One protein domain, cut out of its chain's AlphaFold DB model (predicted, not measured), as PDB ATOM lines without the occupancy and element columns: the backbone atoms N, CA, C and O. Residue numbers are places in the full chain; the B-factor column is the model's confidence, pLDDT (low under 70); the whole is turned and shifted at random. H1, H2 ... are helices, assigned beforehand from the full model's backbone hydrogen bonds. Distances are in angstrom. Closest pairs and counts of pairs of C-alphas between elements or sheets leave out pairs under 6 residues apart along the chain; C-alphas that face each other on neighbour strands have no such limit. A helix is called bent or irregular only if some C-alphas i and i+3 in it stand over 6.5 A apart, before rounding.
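This is residues 411 to 542 of the 542 residues of the protein "5-hydroxytryptamine receptor 7" of Homo sapiens (UniProt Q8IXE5). The long helix H2 runs through the middle of a loose rod, with the arm H1a alongside it on one side across a small gap and H4 folded back along it on another. Short H5 lies near H2 too, after a long loop, residues 514 to 530, that swings out past the end of the rod where H2 begins; tiny H3 is at the other end. The printed part has 132 residues, with five named helices in the order H1, H2, H3, H4, H5 and no named strand: the class is all helix. The whole is loose, with a radius of gyration of the C-alphas of 18.6 A and spans of 62 by 30 by 20 A.

H1, residues 411 to 438, was assigned as one helix by its hydrogen bonds but is bent, with C-alphas 428 and 431 6.8 A apart. Its arm H1a, residues 411 to 428, begins at C-alpha 411, (138.060, 140.515, 149.834), and measures 26.2 A; H1b, residues 431 to 438, measures 10.5 A. H2, residues 446 to 479, measures 50.0 A and has a kink of 32 degrees near residue 459; it is neither bent nor irregular, but only just: C-alphas 454 and 457 are 6.1 A apart. H3 is residues 485 to 488, 5.4 A. H4, residues 490 to 513, begins at (145.273, 155.194, 152.710), measures 33.7 A and has a kink of 27 degrees near residue 507; it too is only just neither bent nor irregular, with C-alphas 507 and 510 6.5 A apart. H5, residues 531 to 541, measures 15.6 A and ends at C-alpha 541, (125.574, 154.556, 129.113).

The arms H1a and H1b stand at a steep tilt of 37 degrees, only just past shallow. H1a and H2 are near each other, with 16 pairs of C-alphas within 10 A. H1b and H2 are close but not clearly touching; their closest C-alphas, of Phe 432 and Phe 453, are 7.8 A apart. H2 touches H4, with residues 500 to 511 of H4 alone, at a shallow tilt of 23 degrees, opposite ways; the closest C-alphas, of Met 455 and Thr 511, are 5.8 A apart. H3 is close to H4 but not clearly touching, 6.6 A between their closest C-alphas, of Arg 487 and Met 493. H4 and H5 form a helical hairpin and only just touch, with 3 pairs of C-alphas within 8 A and residue 510 alone of H4; the closest are those of Pro 510 and Gly 532, 7.0 A. H2 and H5 are near each other, while H1a and H4 are apart. Every O i to N i+4 pair is within hydrogen-bond range in H1a, H1b and H5, against 28 of 30 in H2 and 18 of 20 in H4; H3 is too short for such a pair.

The C-alphas farthest apart, of Leu 482 and Asp 521, are 62.7 A apart. The printed part has no cut, and residue 542 is the chain's last. The link from H4 to H5 is long, with 17 residues; residues 478 to 483, of which 478 and 479 belong to H2, stand free. The mean pLDDT of the printed part is 70.7, and 50 residues are under 70, among them residues 480 to 493 and 508 to 524.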
ATOM      1  N   SER A 411     139.088 141.077 150.721       61.50
ATOM      2  CA  SER A 411     138.060 140.515 149.834       61.50
ATOM      3  C   SER A 411     136.803 140.078 150.592       61.50
ATOM      4  O   SER A 411     135.700 140.303 150.107       61.50
ATOM      5  N   ASN A 412     136.947 139.535 151.803       70.06
ATOM      6  CA  ASN A 412     135.823 138.952 152.547       70.06
ATOM      7  C   ASN A 412     134.829 140.030 153.006       70.06
ATOM      8  O   ASN A 412     133.628 139.905 152.786       70.06
ATOM      9  N   TYR A 413     135.339 141.143 153.541       66.25
ATOM     10  CA  TYR A 413     134.531 142.318 153.891       66.25
ATOM     11  C   TYR A 413     133.749 142.881 152.698       66.25
ATOM     12  O   TYR A 413     132.610 143.309 152.858       66.25
ATOM     13  N   LEU A 414     134.343 142.844 151.501       64.19
ATOM     14  CA  LEU A 414     133.728 143.354 150.278       64.19
ATOM     15  C   LEU A 414     132.594 142.448 149.773       64.19
ATOM     16  O   LEU A 414     131.601 142.954 149.265       64.19
ATOM     17  N   ILE A 415     132.704 141.129 149.955       72.75
ATOM     18  CA  ILE A 415     131.617 140.182 149.655       72.75
ATOM     19  C   ILE A 415     130.447 140.376 150.636       72.75
ATOM     20  O   ILE A 415     129.289 140.330 150.228       72.75
ATOM     21  N   VAL A 416     130.731 140.651 151.915       72.50
ATOM     22  CA  VAL A 416     129.694 140.885 152.937       72.50
ATOM     23  C   VAL A 416     128.973 142.222 152.730       72.50
ATOM     24  O   VAL A 416     127.743 142.241 152.745       72.50
ATOM     25  N   SER A 417     129.684 143.329 152.486       71.38
ATOM     26  CA  SER A 417     129.035 144.624 152.215       71.38
ATOM     27  C   SER A 417     128.202 144.591 150.927       71.38
ATOM     28  O   SER A 417     127.084 145.106 150.900       71.38
ATOM     29  N   MET A 418     128.695 143.895 149.900       71.81
ATOM     30  CA  MET A 418     127.960 143.552 148.681       71.81
ATOM     31  C   MET A 418     126.672 142.767 148.984       71.81
ATOM     32  O   MET A 418     125.594 143.160 148.538       71.81
ATOM     33  N   ALA A 419     126.735 141.686 149.768       77.56
ATOM     34  CA  ALA A 419     125.550 140.903 150.127       77.56
ATOM     35  C   ALA A 419     124.500 141.745 150.878       77.56
ATOM     36  O   ALA A 419     123.319 141.710 150.530       77.56
ATOM     37  N   LEU A 420     124.930 142.562 151.846       73.19
ATOM     38  CA  LEU A 420     124.054 143.458 152.609       73.19
ATOM     39  C   LEU A 420     123.382 144.527 151.726       73.19
ATOM     40  O   LEU A 420     122.197 144.800 151.908       73.19
ATOM     41  N   ALA A 421     124.095 145.079 150.740       72.25
ATOM     42  CA  ALA A 421     123.537 146.044 149.789       72.25
ATOM     43  C   ALA A 421     122.473 145.427 148.858       72.25
ATOM     44  O   ALA A 421     121.474 146.071 148.546       72.25
ATOM     45  N   ASN A 422     122.635 144.165 148.445       77.44
ATOM     46  CA  ASN A 422     121.598 143.472 147.670       77.44
ATOM     47  C   ASN A 422     120.378 143.127 148.532       77.44
ATOM     48  O   ASN A 422     119.246 143.237 148.062       77.44
ATOM     49  N   LEU A 423     120.594 142.736 149.793       76.00
ATOM     50  CA  LEU A 423     119.513 142.426 150.728       76.00
ATOM     51  C   LEU A 423     118.655 143.655 151.044       76.00
ATOM     52  O   LEU A 423     117.433 143.536 151.048       76.00
ATOM     53  N   SER A 424     119.249 144.838 151.245       72.00
ATOM     54  CA  SER A 424     118.472 146.063 151.490       72.00
ATOM     55  C   SER A 424     117.625 146.466 150.276       72.00
ATOM     56  O   SER A 424     116.445 146.775 150.440       72.00
ATOM     57  N   VAL A 425     118.170 146.378 149.055       68.62
ATOM     58  CA  VAL A 425     117.410 146.625 147.814       68.62
ATOM     59  C   VAL A 425     116.302 145.582 147.621       68.62
ATOM     60  O   VAL A 425     115.175 145.950 147.299       68.62
ATOM     61  N   ALA A 426     116.570 144.296 147.857       78.94
ATOM     62  CA  ALA A 426     115.563 143.242 147.733       78.94
ATOM     63  C   ALA A 426     114.408 143.421 148.735       78.94
ATOM     64  O   ALA A 426     113.243 143.378 148.336       78.94
ATOM     65  N   MET A 427     114.728 143.682 150.008       79.69
ATOM     66  CA  MET A 427     113.744 143.932 151.070       79.69
ATOM     67  C   MET A 427     112.933 145.211 150.835       79.69
ATOM     68  O   MET A 427     111.756 145.245 151.177       79.69
ATOM     69  N   ALA A 428     113.530 146.244 150.233       73.25
ATOM     70  CA  ALA A 428     112.811 147.460 149.868       73.25
ATOM     71  C   ALA A 428     111.885 147.255 148.657       73.25
ATOM     72  O   ALA A 428     110.739 147.683 148.689       73.25
ATOM     73  N   VAL A 429     112.358 146.617 147.582       76.75
ATOM     74  CA  VAL A 429     111.657 146.616 146.283       76.75
ATOM     75  C   VAL A 429     110.588 145.528 146.171       76.75
ATOM     76  O   VAL A 429     109.493 145.797 145.676       76.75
ATOM     77  N   MET A 430     110.874 144.304 146.627       84.50
ATOM     78  CA  MET A 430     109.960 143.166 146.452       84.50
ATOM     79  C   MET A 430     108.559 143.347 147.074       84.50
ATOM     80  O   MET A 430     107.597 142.992 146.385       84.50
ATOM     81  N   PRO A 431     108.369 143.907 148.292       82.06
ATOM     82  CA  PRO A 431     107.024 144.064 148.850       82.06
ATOM     83  C   PRO A 431     106.154 145.046 148.049       82.06
ATOM     84  O   PRO A 431     104.979 144.760 147.833       82.06
ATOM     85  N   PHE A 432     106.706 146.156 147.538       79.50
ATOM     86  CA  PHE A 432     105.924 147.102 146.727       79.50
ATOM     87  C   PHE A 432     105.519 146.516 145.370       79.50
ATOM     88  O   PHE A 432     104.391 146.753 144.935       79.50
ATOM     89  N   ILE A 433     106.384 145.714 144.728       81.44
ATOM     90  CA  ILE A 433     106.003 144.966 143.515       81.44
ATOM     91  C   ILE A 433     104.850 144.014 143.843       81.44
ATOM     92  O   ILE A 433     103.803 144.086 143.205       81.44
ATOM     93  N   SER A 434     105.024 143.166 144.862       85.06
ATOM     94  CA  SER A 434     104.046 142.135 145.222       85.06
ATOM     95  C   SER A 434     102.672 142.726 145.549       85.06
ATOM     96  O   SER A 434     101.676 142.276 144.991       85.06
ATOM     97  N   VAL A 435     102.598 143.773 146.379       84.19
ATOM     98  CA  VAL A 435     101.311 144.399 146.728       84.19
ATOM     99  C   VAL A 435     100.664 145.094 145.522       84.19
ATOM    100  O   VAL A 435      99.446 145.044 145.382       84.19
ATOM    101  N   THR A 436     101.444 145.693 144.616       82.06
ATOM    102  CA  THR A 436     100.894 146.315 143.394       82.06
ATOM    103  C   THR A 436     100.325 145.268 142.430       82.06
ATOM    104  O   THR A 436      99.267 145.486 141.839       82.06
ATOM    105  N   ASP A 437     100.989 144.116 142.303       83.06
ATOM    106  CA  ASP A 437     100.543 142.990 141.472       83.06
ATOM    107  C   ASP A 437      99.258 142.349 142.036       83.06
ATOM    108  O   ASP A 437      98.268 142.205 141.319       83.06
ATOM    109  N   LEU A 438      99.208 142.104 143.355       84.94
ATOM    110  CA  LEU A 438      98.019 141.592 144.060       84.94
ATOM    111  C   LEU A 438      96.774 142.490 143.917       84.94
ATOM    112  O   LEU A 438      95.653 141.997 144.025       84.94
ATOM    113  N   ILE A 439      96.950 143.793 143.680       83.62
ATOM    114  CA  ILE A 439      95.858 144.772 143.510       83.62
ATOM    115  C   ILE A 439      95.515 144.975 142.011       83.62
ATOM    116  O   ILE A 439      94.728 145.848 141.635       83.62
ATOM    117  N   GLY A 440      96.065 144.139 141.122       78.88
ATOM    118  CA  GLY A 440      95.793 144.177 139.684       78.88
ATOM    119  C   GLY A 440      96.477 145.350 138.978       78.88
ATOM    120  O   GLY A 440      95.862 146.013 138.144       78.88
ATOM    121  N   GLY A 441      97.725 145.650 139.355       73.94
ATOM    122  CA  GLY A 441      98.562 146.679 138.729       73.94
ATOM    123  C   GLY A 441      98.263 148.122 139.154       73.94
ATOM    124  O   GLY A 441      98.852 149.052 138.603       73.94
ATOM    125  N   LYS A 442      97.360 148.338 140.120       76.50
ATOM    126  CA  LYS A 442      96.947 149.677 140.574       76.50
ATOM    127  C   LYS A 442      97.760 150.135 141.783       76.50
ATOM    128  O   LYS A 442      97.811 149.470 142.815       76.50
ATOM    129  N   TRP A 443      98.354 151.316 141.667       81.12
ATOM    130  CA  TRP A 443      99.219 151.903 142.678       81.12
ATOM    131  C   TRP A 443      98.416 152.596 143.786       81.12
ATOM    132  O   TRP A 443      97.858 153.676 143.585       81.12
ATOM    133  N   ILE A 444      98.381 151.997 144.980       78.25
ATOM    134  CA  ILE A 444      97.646 152.547 146.137       78.25
ATOM    135  C   ILE A 444      98.511 153.343 147.126       78.25
ATOM    136  O   ILE A 444      97.971 154.117 147.908       78.25
ATOM    137  N   PHE A 445      99.842 153.212 147.086       73.94
ATOM    138  CA  PHE A 445     100.753 153.845 148.057       73.94
ATOM    139  C   PHE A 445     100.954 155.361 147.849       73.94
ATOM    140  O   PHE A 445     101.760 155.989 148.532       73.94
ATOM    141  N   GLY A 446     100.249 155.969 146.893       74.56
ATOM    142  CA  GLY A 446     100.341 157.399 146.607       74.56
ATOM    143  C   GLY A 446     101.672 157.844 145.984       74.56
ATOM    144  O   GLY A 446     102.566 157.051 145.673       74.56
ATOM    145  N   HIS A 447     101.779 159.155 145.769       73.56
ATOM    146  CA  HIS A 447     102.781 159.754 144.884       73.56
ATOM    147  C   HIS A 447     104.229 159.628 145.391       73.56
ATOM    148  O   HIS A 447     105.143 159.416 144.594       73.56
ATOM    149  N   PHE A 448     104.451 159.734 146.706       73.44
ATOM    150  CA  PHE A 448     105.792 159.646 147.299       73.44
ATOM    151  C   PHE A 448     106.434 158.280 147.028       73.44
ATOM    152  O   PHE A 448     107.521 158.199 146.458       73.44
ATOM    153  N   PHE A 449     105.714 157.202 147.350       75.50
ATOM    154  CA  PHE A 449     106.198 155.844 147.121       75.50
ATOM    155  C   PHE A 449     106.294 155.505 145.624       75.50
ATOM    156  O   PHE A 449     107.194 154.761 145.255       75.50
ATOM    157  N   CYS A 450     105.447 156.073 144.751       77.38
ATOM    158  CA  CYS A 450     105.598 155.899 143.297       77.38
ATOM    159  C   CYS A 450     106.902 156.528 142.774       77.38
ATOM    160  O   CYS A 450     107.589 155.924 141.944       77.38
ATOM    161  N   ASN A 451     107.300 157.696 143.297       74.00
ATOM    162  CA  ASN A 451     108.600 158.269 142.955       74.00
ATOM    163  C   ASN A 451     109.734 157.354 143.448       74.00
ATOM    164  O   ASN A 451     110.539 156.912 142.634       74.00
ATOM    165  N   VAL A 452     109.735 156.962 144.734       73.50
ATOM    166  CA  VAL A 452     110.707 156.003 145.320       73.50
ATOM    167  C   VAL A 452     110.797 154.698 144.509       73.50
ATOM    168  O   VAL A 452     111.891 154.183 144.274       73.50
ATOM    169  N   PHE A 453     109.664 154.185 144.028       76.25
ATOM    170  CA  PHE A 453     109.607 153.006 143.171       76.25
ATOM    171  C   PHE A 453     110.247 153.251 141.798       76.25
ATOM    172  O   PHE A 453     111.064 152.452 141.351       76.25
ATOM    173  N   SER A 454     109.964 154.392 141.169       73.56
ATOM    174  CA  SER A 454     110.602 154.794 139.909       73.56
ATOM    175  C   SER A 454     112.122 154.972 140.058       73.56
ATOM    176  O   SER A 454     112.874 154.599 139.157       73.56
ATOM    177  N   MET A 455     112.605 155.444 141.220       67.44
ATOM    178  CA  MET A 455     114.047 155.495 141.509       67.44
ATOM    179  C   MET A 455     114.676 154.103 141.555       67.44
ATOM    180  O   MET A 455     115.825 153.949 141.149       67.44
ATOM    181  N   ASN A 456     113.961 153.081 142.048       73.62
ATOM    182  CA  ASN A 456     114.567 151.782 142.348       73.62
ATOM    183  C   ASN A 456     115.141 151.080 141.107       73.62
ATOM    184  O   ASN A 456     116.140 150.372 141.222       73.62
ATOM    185  N   VAL A 457     114.591 151.357 139.921       71.50
ATOM    186  CA  VAL A 457     115.100 150.873 138.631       71.50
ATOM    187  C   VAL A 457     116.451 151.519 138.298       71.50
ATOM    188  O   VAL A 457     117.380 150.837 137.869       71.50
ATOM    189  N   MET A 458     116.604 152.814 138.578       68.94
ATOM    190  CA  MET A 458     117.850 153.557 138.351       68.94
ATOM    191  C   MET A 458     118.910 153.230 139.407       68.94
ATOM    192  O   MET A 458     120.069 152.991 139.065       68.94
ATOM    193  N   CYS A 459     118.498 153.068 140.668       69.44
ATOM    194  CA  CYS A 459     119.323 152.472 141.716       69.44
ATOM    195  C   CYS A 459     119.762 151.040 141.354       69.44
ATOM    196  O   CYS A 459     120.855 150.626 141.740       69.44
ATOM    197  N   CYS A 460     118.959 150.291 140.582       74.25
ATOM    198  CA  CYS A 460     119.346 148.966 140.100       74.25
ATOM    199  C   CYS A 460     120.464 149.015 139.053       74.25
ATOM    200  O   CYS A 460     121.470 148.323 139.206       74.25
ATOM    201  N   THR A 461     120.354 149.877 138.040       75.50
ATOM    202  CA  THR A 461     121.450 150.124 137.082       75.50
ATOM    203  C   THR A 461     122.725 150.592 137.799       75.50
ATOM    204  O   THR A 461     123.834 150.170 137.467       75.50
ATOM    205  N   ALA A 462     122.574 151.408 138.842       73.69
ATOM    206  CA  ALA A 462     123.686 151.952 139.607       73.69
ATOM    207  C   ALA A 462     124.407 150.953 140.520       73.69
ATOM    208  O   ALA A 462     125.634 151.041 140.630       73.69
ATOM    209  N   TRP A 463     123.712 149.995 141.157       76.44
ATOM    210  CA  TRP A 463     124.432 148.963 141.913       76.44
ATOM    211  C   TRP A 463     125.271 148.104 140.971       76.44
ATOM    212  O   TRP A 463     126.434 147.875 141.282       76.44
ATOM    213  N   ILE A 464     124.763 147.744 139.784       80.25
ATOM    214  CA  ILE A 464     125.511 146.980 138.767       80.25
ATOM    215  C   ILE A 464     126.816 147.699 138.386       80.25
ATOM    216  O   ILE A 464     127.889 147.092 138.401       80.25
ATOM    217  N   LEU A 465     126.754 149.006 138.111       73.25
ATOM    218  CA  LEU A 465     127.938 149.817 137.795       73.25
ATOM    219  C   LEU A 465     128.881 149.974 138.996       73.25
ATOM    220  O   LEU A 465     130.102 149.915 138.840       73.25
ATOM    221  N   THR A 466     128.332 150.073 140.208       75.44
ATOM    222  CA  THR A 466     129.118 150.041 141.449       75.44
ATOM    223  C   THR A 466     129.884 148.720 141.586       75.44
ATOM    224  O   THR A 466     131.065 148.740 141.937       75.44
ATOM    225  N   LEU A 467     129.276 147.577 141.231       75.12
ATOM    226  CA  LEU A 467     129.962 146.277 141.225       75.12
ATOM    227  C   LEU A 467     131.076 146.230 140.186       75.12
ATOM    228  O   LEU A 467     132.127 145.646 140.436       75.12
ATOM    229  N   TYR A 468     130.844 146.823 139.015       81.44
ATOM    230  CA  TYR A 468     131.811 146.853 137.926       81.44
ATOM    231  C   TYR A 468     133.074 147.632 138.327       81.44
ATOM    232  O   TYR A 468     134.183 147.113 138.201       81.44
ATOM    233  N   VAL A 469     132.913 148.812 138.939       71.69
ATOM    234  CA  VAL A 469     134.019 149.604 139.514       71.69
ATOM    235  C   VAL A 469     134.735 148.849 140.644       71.69
ATOM    236  O   VAL A 469     135.965 148.819 140.692       71.69
ATOM    237  N   ILE A 470     133.981 148.185 141.526       79.25
ATOM    238  CA  ILE A 470     134.518 147.326 142.594       79.25
ATOM    239  C   ILE A 470     135.348 146.159 142.030       79.25
ATOM    240  O   ILE A 470     136.437 145.872 142.530       79.25
ATOM    241  N   SER A 471     134.862 145.507 140.975       80.44
ATOM    242  CA  SER A 471     135.555 144.414 140.288       80.44
ATOM    243  C   SER A 471     136.857 144.903 139.648       80.44
ATOM    244  O   SER A 471     137.896 144.257 139.787       80.44
ATOM    245  N   ILE A 472     136.842 146.095 139.039       79.50
ATOM    246  CA  ILE A 472     138.023 146.721 138.433       79.50
ATOM    247  C   ILE A 472     139.103 147.057 139.475       79.50
ATOM    248  O   ILE A 472     140.271 146.773 139.213       79.50
ATOM    249  N   ASP A 473     138.770 147.573 140.667       76.12
ATOM    250  CA  ASP A 473     139.766 147.758 141.746       76.12
ATOM    251  C   ASP A 473     140.466 146.446 142.110       76.12
ATOM    252  O   ASP A 473     141.687 146.402 142.270       76.12
ATOM    253  N   ARG A 474     139.697 145.359 142.221       76.69
ATOM    254  CA  ARG A 474     140.245 144.053 142.595       76.69
ATOM    255  C   ARG A 474     141.051 143.427 141.474       76.69
ATOM    256  O   ARG A 474     142.130 142.914 141.751       76.69
ATOM    257  N   TYR A 475     140.624 143.577 140.227       78.69
ATOM    258  CA  TYR A 475     141.426 143.210 139.066       78.69
ATOM    259  C   TYR A 475     142.757 143.983 139.023       78.69
ATOM    260  O   TYR A 475     143.819 143.371 138.945       78.69
ATOM    261  N   LEU A 476     142.734 145.312 139.170       74.12
ATOM    262  CA  LEU A 476     143.943 146.146 139.171       74.12
ATOM    263  C   LEU A 476     144.873 145.844 140.357       74.12
ATOM    264  O   LEU A 476     146.092 145.823 140.185       74.12
ATOM    265  N   GLY A 477     144.312 145.576 141.540       72.62
ATOM    266  CA  GLY A 477     145.062 145.189 142.736       72.62
ATOM    267  C   GLY A 477     145.704 143.800 142.645       72.62
ATOM    268  O   GLY A 477     146.795 143.610 143.176       72.62
ATOM    269  N   ILE A 478     145.069 142.851 141.950       75.62
ATOM    270  CA  ILE A 478     145.621 141.510 141.690       75.62
ATOM    271  C   ILE A 478     146.694 141.559 140.592       75.62
ATOM    272  O   ILE A 478     147.741 140.934 140.730       75.62
ATOM    273  N   MET A 479     146.469 142.324 139.519       76.62
ATOM    274  CA  MET A 479     147.348 142.353 138.340       76.62
ATOM    275  C   MET A 479     148.634 143.181 138.518       76.62
ATOM    276  O   MET A 479     149.528 143.085 137.678       76.62
ATOM    277  N   LYS A 480     148.757 144.012 139.567       60.12
ATOM    278  CA  LYS A 480     149.954 144.848 139.816       60.12
ATOM    279  C   LYS A 480     150.462 144.780 141.269       60.12
ATOM    280  O   LYS A 480     150.510 145.813 141.939       60.12
ATOM    281  N   PRO A 481     150.905 143.604 141.756       59.91
ATOM    282  CA  PRO A 481     151.308 143.424 143.152       59.91
ATOM    283  C   PRO A 481     152.583 144.194 143.548       59.91
ATOM    284  O   PRO A 481     152.706 144.578 144.706       59.91
ATOM    285  N   LEU A 482     153.518 144.446 142.617       56.56
ATOM    286  CA  LEU A 482     154.808 145.100 142.918       56.56
ATOM    287  C   LEU A 482     154.898 146.580 142.494       56.56
ATOM    288  O   LEU A 482     155.725 147.314 143.025       56.56
ATOM    289  N   THR A 483     154.066 147.053 141.560       57.03
ATOM    290  CA  THR A 483     154.190 148.411 140.971       57.03
ATOM    291  C   THR A 483     153.070 149.364 141.403       57.03
ATOM    292  O   THR A 483     152.765 150.328 140.701       57.03
ATOM    293  N   TYR A 484     152.426 149.110 142.548       51.59
ATOM    294  CA  TYR A 484     151.303 149.920 143.042       51.59
ATOM    295  C   TYR A 484     151.525 150.503 144.462       51.59
ATOM    296  O   TYR A 484     150.701 150.308 145.360       51.59
ATOM    297  N   PRO A 485     152.586 151.308 144.697       52.69
ATOM    298  CA  PRO A 485     152.786 152.005 145.976       52.69
ATOM    299  C   PRO A 485     151.675 153.031 146.292       52.69
ATOM    300  O   PRO A 485     151.545 153.488 147.426       52.69
ATOM    301  N   MET A 486     150.812 153.371 145.325       52.78
ATOM    302  CA  MET A 486     149.657 154.252 145.547       52.78
ATOM    303  C   MET A 486     148.611 153.682 146.521       52.78
ATOM    304  O   MET A 486     147.922 154.471 147.163       52.78
ATOM    305  N   ARG A 487     148.504 152.356 146.710       53.06
ATOM    306  CA  ARG A 487     147.572 151.772 147.708       53.06
ATOM    307  C   ARG A 487     148.094 151.885 149.146       53.06
ATOM    308  O   ARG A 487     147.310 151.785 150.082       53.06
ATOM    309  N   GLN A 488     149.390 152.148 149.323       54.00
ATOM    310  CA  GLN A 488     150.040 152.289 150.631       54.00
ATOM    311  C   GLN A 488     149.690 153.625 151.316       54.00
ATOM    312  O   GLN A 488     149.726 153.739 152.539       54.00
ATOM    313  N   LYS A 489     149.284 154.639 150.539       58.50
ATOM    314  CA  LYS A 489     148.696 155.881 151.057       58.50
ATOM    315  C   LYS A 489     147.188 155.679 151.199       58.50
ATOM    316  O   LYS A 489     146.468 155.797 150.211       58.50
ATOM    317  N   GLY A 490     146.700 155.446 152.424       61.00
ATOM    318  CA  GLY A 490     145.273 155.194 152.710       61.00
ATOM    319  C   GLY A 490     144.307 156.196 152.057       61.00
ATOM    320  O   GLY A 490     143.252 155.804 151.568       61.00
ATOM    321  N   LYS A 491     144.746 157.454 151.895       66.06
ATOM    322  CA  LYS A 491     144.086 158.529 151.129       66.06
ATOM    323  C   LYS A 491     143.582 158.100 149.736       66.06
ATOM    324  O   LYS A 491     142.561 158.612 149.288       66.06
ATOM    325  N   CYS A 492     144.256 157.180 149.043       69.06
ATOM    326  CA  CYS A 492     143.811 156.654 147.747       69.06
ATOM    327  C   CYS A 492     142.656 155.647 147.878       69.06
ATOM    328  O   CYS A 492     141.728 155.684 147.074       69.06
ATOM    329  N   MET A 493     142.658 154.810 148.919       67.69
ATOM    330  CA  MET A 493     141.530 153.926 149.235       67.69
ATOM    331  C   MET A 493     140.317 154.739 149.712       67.69
ATOM    332  O   MET A 493     139.210 154.506 149.234       67.69
ATOM    333  N   THR A 494     140.529 155.771 150.539       70.38
ATOM    334  CA  THR A 494     139.488 156.750 150.898       70.38
ATOM    335  C   THR A 494     138.910 157.430 149.655       70.38
ATOM    336  O   THR A 494     137.695 157.503 149.526       70.38
ATOM    337  N   LYS A 495     139.750 157.871 148.701       72.31
ATOM    338  CA  LYS A 495     139.283 158.451 147.428       72.31
ATOM    339  C   LYS A 495     138.439 157.481 146.599       72.31
ATOM    340  O   LYS A 495     137.473 157.928 145.996       72.31
ATOM    341  N   MET A 496     138.770 156.188 146.574       69.06
ATOM    342  CA  MET A 496     137.990 155.198 145.824       69.06
ATOM    343  C   MET A 496     136.626 154.914 146.483       69.06
ATOM    344  O   MET A 496     135.604 154.873 145.796       69.06
ATOM    345  N   ILE A 497     136.586 154.784 147.815       73.50
ATOM    346  CA  ILE A 497     135.324 154.648 148.564       73.50
ATOM    347  C   ILE A 497     134.475 155.918 148.386       73.50
ATOM    348  O   ILE A 497     133.279 155.830 148.116       73.50
ATOM    349  N   LEU A 498     135.104 157.096 148.433       76.88
ATOM    350  CA  LEU A 498     134.452 158.377 148.172       76.88
ATOM    351  C   LEU A 498     133.921 158.470 146.734       76.88
ATOM    352  O   LEU A 498     132.801 158.930 146.562       76.88
ATOM    353  N   SER A 499     134.641 157.997 145.709       74.62
ATOM    354  CA  SER A 499     134.108 157.984 144.337       74.62
ATOM    355  C   SER A 499     132.914 157.040 144.179       74.62
ATOM    356  O   SER A 499     131.971 157.388 143.481       74.62
ATOM    357  N   VAL A 500     132.900 155.892 144.867       73.75
ATOM    358  CA  VAL A 500     131.730 154.992 144.892       73.75
ATOM    359  C   VAL A 500     130.543 155.646 145.613       73.75
ATOM    360  O   VAL A 500     129.419 155.596 145.119       73.75
ATOM    361  N   CYS A 501     130.787 156.319 146.739       74.56
ATOM    362  CA  CYS A 501     129.764 157.066 147.470       74.56
ATOM    363  C   CYS A 501     129.198 158.231 146.636       74.56
ATOM    364  O   CYS A 501     127.982 158.379 146.535       74.56
ATOM    365  N   LEU A 502     130.062 159.002 145.968       77.00
ATOM    366  CA  LEU A 502     129.672 160.093 145.072       77.00
ATOM    367  C   LEU A 502     128.913 159.592 143.839       77.00
ATOM    368  O   LEU A 502     127.945 160.232 143.451       77.00
ATOM    369  N   LEU A 503     129.286 158.445 143.256       74.75
ATOM    370  CA  LEU A 503     128.519 157.810 142.177       74.75
ATOM    371  C   LEU A 503     127.117 157.411 142.657       74.75
ATOM    372  O   LEU A 503     126.131 157.755 142.012       74.75
ATOM    373  N   SER A 504     127.006 156.757 143.817       70.75
ATOM    374  CA  SER A 504     125.713 156.386 144.410       70.75
ATOM    375  C   SER A 504     124.840 157.613 144.728       70.75
ATOM    376  O   SER A 504     123.644 157.619 144.426       70.75
ATOM    377  N   ALA A 505     125.433 158.692 145.246       72.69
ATOM    378  CA  ALA A 505     124.743 159.961 145.459       72.69
ATOM    379  C   ALA A 505     124.310 160.610 144.132       72.69
ATOM    380  O   ALA A 505     123.161 161.021 144.002       72.69
ATOM    381  N   PHE A 506     125.182 160.642 143.120       75.38
ATOM    382  CA  PHE A 506     124.902 161.209 141.797       75.38
ATOM    383  C   PHE A 506     123.783 160.474 141.048       75.38
ATOM    384  O   PHE A 506     123.058 161.098 140.284       75.38
ATOM    385  N   VAL A 507     123.582 159.178 141.302       70.75
ATOM    386  CA  VAL A 507     122.411 158.422 140.816       70.75
ATOM    387  C   VAL A 507     121.123 158.877 141.495       70.75
ATOM    388  O   VAL A 507     120.079 158.988 140.857       70.75
ATOM    389  N   THR A 508     121.197 159.132 142.798       66.69
ATOM    390  CA  THR A 508     120.026 159.396 143.646       66.69
ATOM    391  C   THR A 508     119.612 160.879 143.620       66.69
ATOM    392  O   THR A 508     118.480 161.228 143.948       66.69
ATOM    393  N   LEU A 509     120.502 161.781 143.189       68.94
ATOM    394  CA  LEU A 509     120.217 163.215 143.061       68.94
ATOM    395  C   LEU A 509     119.155 163.536 141.983       68.94
ATOM    396  O   LEU A 509     118.176 164.202 142.333       68.94
ATOM    397  N   PRO A 510     119.256 163.062 140.720       67.38
ATOM    398  CA  PRO A 510     118.226 163.264 139.698       67.38
ATOM    399  C   PRO A 510     116.843 162.767 140.115       67.38
ATOM    400  O   PRO A 510     115.842 163.363 139.735       67.38
ATOM    401  N   THR A 511     116.775 161.692 140.900       63.84
ATOM    402  CA  THR A 511     115.504 161.082 141.295       63.84
ATOM    403  C   THR A 511     114.850 161.800 142.481       63.84
ATOM    404  O   THR A 511     113.627 161.903 142.531       63.84
ATOM    405  N   ILE A 512     115.640 162.363 143.405       63.41
ATOM    406  CA  ILE A 512     115.132 163.214 144.496       63.41
ATOM    407  C   ILE A 512     114.700 164.598 143.979       63.41
ATOM    408  O   ILE A 512     113.662 165.106 144.400       63.41
ATOM    409  N   PHE A 513     115.475 165.214 143.077       61.47
ATOM    410  CA  PHE A 513     115.203 166.572 142.579       61.47
ATOM    411  C   PHE A 513     114.318 166.627 141.327       61.47
ATOM    412  O   PHE A 513     113.712 167.665 141.052       61.47
ATOM    413  N   GLY A 514     114.191 165.524 140.589       63.56
ATOM    414  CA  GLY A 514     113.183 165.371 139.549       63.56
ATOM    415  C   GLY A 514     111.786 165.365 140.165       63.56
ATOM    416  O   GLY A 514     111.356 164.365 140.739       63.56
ATOM    417  N   ARG A 515     111.054 166.479 140.032       53.12
ATOM    418  CA  ARG A 515     109.617 166.517 140.330       53.12
ATOM    419  C   ARG A 515     108.893 165.601 139.347       53.12
ATOM    420  O   ARG A 515     108.579 166.029 138.244       53.12
ATOM    421  N   ALA A 516     108.619 164.364 139.752       51.97
ATOM    422  CA  ALA A 516     107.776 163.459 138.984       51.97
ATOM    423  C   ALA A 516     106.391 164.111 138.769       51.97
ATOM    424  O   ALA A 516     105.611 164.236 139.706       51.97
ATOM    425  N   GLN A 517     106.141 164.579 137.543       52.53
ATOM    426  CA  GLN A 517     104.972 165.349 137.091       52.53
ATOM    427  C   GLN A 517     103.586 164.692 137.238       52.53
ATOM    428  O   GLN A 517     102.566 165.383 137.242       52.53
ATOM    429  N   ASN A 518     103.538 163.356 137.256       54.81
ATOM    430  CA  ASN A 518     102.415 162.623 136.667       54.81
ATOM    431  C   ASN A 518     102.042 161.347 137.436       54.81
ATOM    432  O   ASN A 518     102.524 160.251 137.151       54.81
ATOM    433  N   VAL A 519     101.067 161.499 138.334       52.78
ATOM    434  CA  VAL A 519      99.997 160.505 138.482       52.78
ATOM    435  C   VAL A 519      98.968 160.807 137.392       52.78
ATOM    436  O   VAL A 519      98.289 161.827 137.473       52.78
ATOM    437  N   ASN A 520      98.848 159.934 136.388       54.09
ATOM    438  CA  ASN A 520      97.644 159.900 135.553       54.09
ATOM    439  C   ASN A 520      96.475 159.340 136.381       54.09
ATOM    440  O   ASN A 520      96.677 158.484 137.250       54.09
ATOM    441  N   ASP A 521      95.253 159.776 136.076       55.66
ATOM    442  CA  ASP A 521      94.032 159.462 136.833       55.66
ATOM    443  C   ASP A 521      93.736 157.952 136.996       55.66
ATOM    444  O   ASP A 521      93.074 157.542 137.952       55.66
ATOM    445  N   ASP A 522      94.299 157.100 136.131       57.31
ATOM    446  CA  ASP A 522      94.155 155.633 136.143       57.31
ATOM    447  C   ASP A 522      94.861 154.903 137.306       57.31
ATOM    448  O   ASP A 522      94.771 153.677 137.420       57.31
ATOM    449  N   LYS A 523      95.557 155.626 138.198       64.81
ATOM    450  CA  LYS A 523      96.314 155.071 139.345       64.81
ATOM    451  C   LYS A 523      97.462 154.129 138.950       64.81
ATOM    452  O   LYS A 523      97.806 153.227 139.713       64.81
ATOM    453  N   VAL A 524      98.075 154.319 137.784       67.50
ATOM    454  CA  VAL A 524      99.254 153.545 137.354       67.50
ATOM    455  C   VAL A 524     100.527 154.342 137.647       67.50
ATOM    456  O   VAL A 524     100.636 155.503 137.263       67.50
ATOM    457  N   CYS A 525     101.504 153.722 138.315       72.44
ATOM    458  CA  CYS A 525     102.821 154.326 138.520       72.44
ATOM    459  C   CYS A 525     103.703 154.068 137.288       72.44
ATOM    460  O   CYS A 525     104.223 152.967 137.112       72.44
ATOM    461  N   LEU A 526     103.841 155.074 136.420       67.75
ATOM    462  CA  LEU A 526     104.700 155.028 135.233       67.75
ATOM    463  C   LEU A 526     105.974 155.849 135.462       67.75
ATOM    464  O   LEU A 526     105.917 156.958 135.992       67.75
ATOM    465  N   VAL A 527     107.118 155.323 135.014       65.12
ATOM    466  CA  VAL A 527     108.384 156.071 135.002       65.12
ATOM    467  C   VAL A 527     108.248 157.247 134.040       65.12
ATOM    468  O   VAL A 527     108.034 157.061 132.842       65.12
ATOM    469  N   SER A 528     108.389 158.459 134.572       61.25
ATOM    470  CA  SER A 528     108.331 159.688 133.786       61.25
ATOM    471  C   SER A 528     109.539 159.791 132.850       61.25
ATOM    472  O   SER A 528     110.683 159.769 133.308       61.25
ATOM    473  N   GLN A 529     109.305 159.935 131.542       63.19
ATOM    474  CA  GLN A 529     110.359 160.166 130.539       63.19
ATOM    475  C   GLN A 529     110.796 161.643 130.501       63.19
ATOM    476  O   GLN A 529     110.917 162.253 129.440       63.19
ATOM    477  N   ASP A 530     111.024 162.229 131.676       66.19
ATOM    478  CA  ASP A 530     111.501 163.600 131.806       66.19
ATOM    479  C   ASP A 530     112.872 163.783 131.143       66.19
ATOM    480  O   ASP A 530     113.724 162.891 131.144       66.19
ATOM    481  N   PHE A 531     113.128 164.988 130.633       63.81
ATOM    482  CA  PHE A 531     114.377 165.349 129.952       63.81
ATOM    483  C   PHE A 531     115.635 165.008 130.778       63.81
ATOM    484  O   PHE A 531     116.640 164.544 130.237       63.81
ATOM    485  N   GLY A 532     115.548 165.148 132.108       69.62
ATOM    486  CA  GLY A 532     116.600 164.747 133.043       69.62
ATOM    487  C   GLY A 532     116.873 163.236 133.069       69.62
ATOM    488  O   GLY A 532     118.033 162.846 133.164       69.62
ATOM    489  N   TYR A 533     115.854 162.382 132.916       67.75
ATOM    490  CA  TYR A 533     116.021 160.925 132.821       67.75
ATOM    491  C   TYR A 533     116.749 160.539 131.527       67.75
ATOM    492  O   TYR A 533     117.640 159.690 131.547       67.75
ATOM    493  N   THR A 534     116.427 161.188 130.406       73.00
ATOM    494  CA  THR A 534     117.081 160.953 129.107       73.00
ATOM    495  C   THR A 534     118.556 161.369 129.116       73.00
ATOM    496  O   THR A 534     119.413 160.591 128.696       73.00
ATOM    497  N   ILE A 535     118.886 162.551 129.655       74.56
ATOM    498  CA  ILE A 535     120.285 162.989 129.835       74.56
ATOM    499  C   ILE A 535     121.023 162.068 130.809       74.56
ATOM    500  O   ILE A 535     122.142 161.642 130.537       74.56
ATOM    501  N   TYR A 536     120.407 161.730 131.941       72.88
ATOM    502  CA  TYR A 536     121.056 160.900 132.947       72.88
ATOM    503  C   TYR A 536     121.304 159.466 132.447       72.88
ATOM    504  O   TYR A 536     122.399 158.939 132.610       72.88
ATOM    505  N   SER A 537     120.327 158.841 131.784       72.06
ATOM    506  CA  SER A 537     120.491 157.486 131.235       72.06
ATOM    507  C   SER A 537     121.524 157.422 130.105       72.06
ATOM    508  O   SER A 537     122.274 156.451 130.042       72.06
ATOM    509  N   THR A 538     121.646 158.463 129.269       78.19
ATOM    510  CA  THR A 538     122.725 158.547 128.266       78.19
ATOM    511  C   THR A 538     124.096 158.798 128.900       78.19
ATOM    512  O   THR A 538     125.057 158.136 128.516       78.19
ATOM    513  N   ALA A 539     124.191 159.648 129.927       73.06
ATOM    514  CA  ALA A 539     125.421 159.868 130.699       73.06
ATOM    515  C   ALA A 539     125.869 158.644 131.529       73.06
ATOM    516  O   ALA A 539     127.036 158.547 131.892       73.06
ATOM    517  N   VAL A 540     124.961 157.710 131.825       68.88
ATOM    518  CA  VAL A 540     125.247 156.417 132.479       68.88
ATOM    519  C   VAL A 540     125.618 155.313 131.477       68.88
ATOM    520  O   VAL A 540     126.217 154.308 131.859       68.88
ATOM    521  N   ALA A 541     125.272 155.489 130.200       67.56
ATOM    522  CA  ALA A 541     125.574 154.556 129.113       67.56
ATOM    523  C   ALA A 541     126.819 154.939 128.283       67.56
ATOM    524  O   ALA A 541     127.168 154.193 127.365       67.56
ATOM    525  N   SER A 542     127.454 156.080 128.589       65.94
ATOM    526  CA  SER A 542     128.631 156.641 127.899       65.94
ATOM    527  C   SER A 542     129.913 156.466 128.715       65.94
ATOM    528  O   SER A 542     130.940 156.122 128.093       65.94
TER     529      SER A 542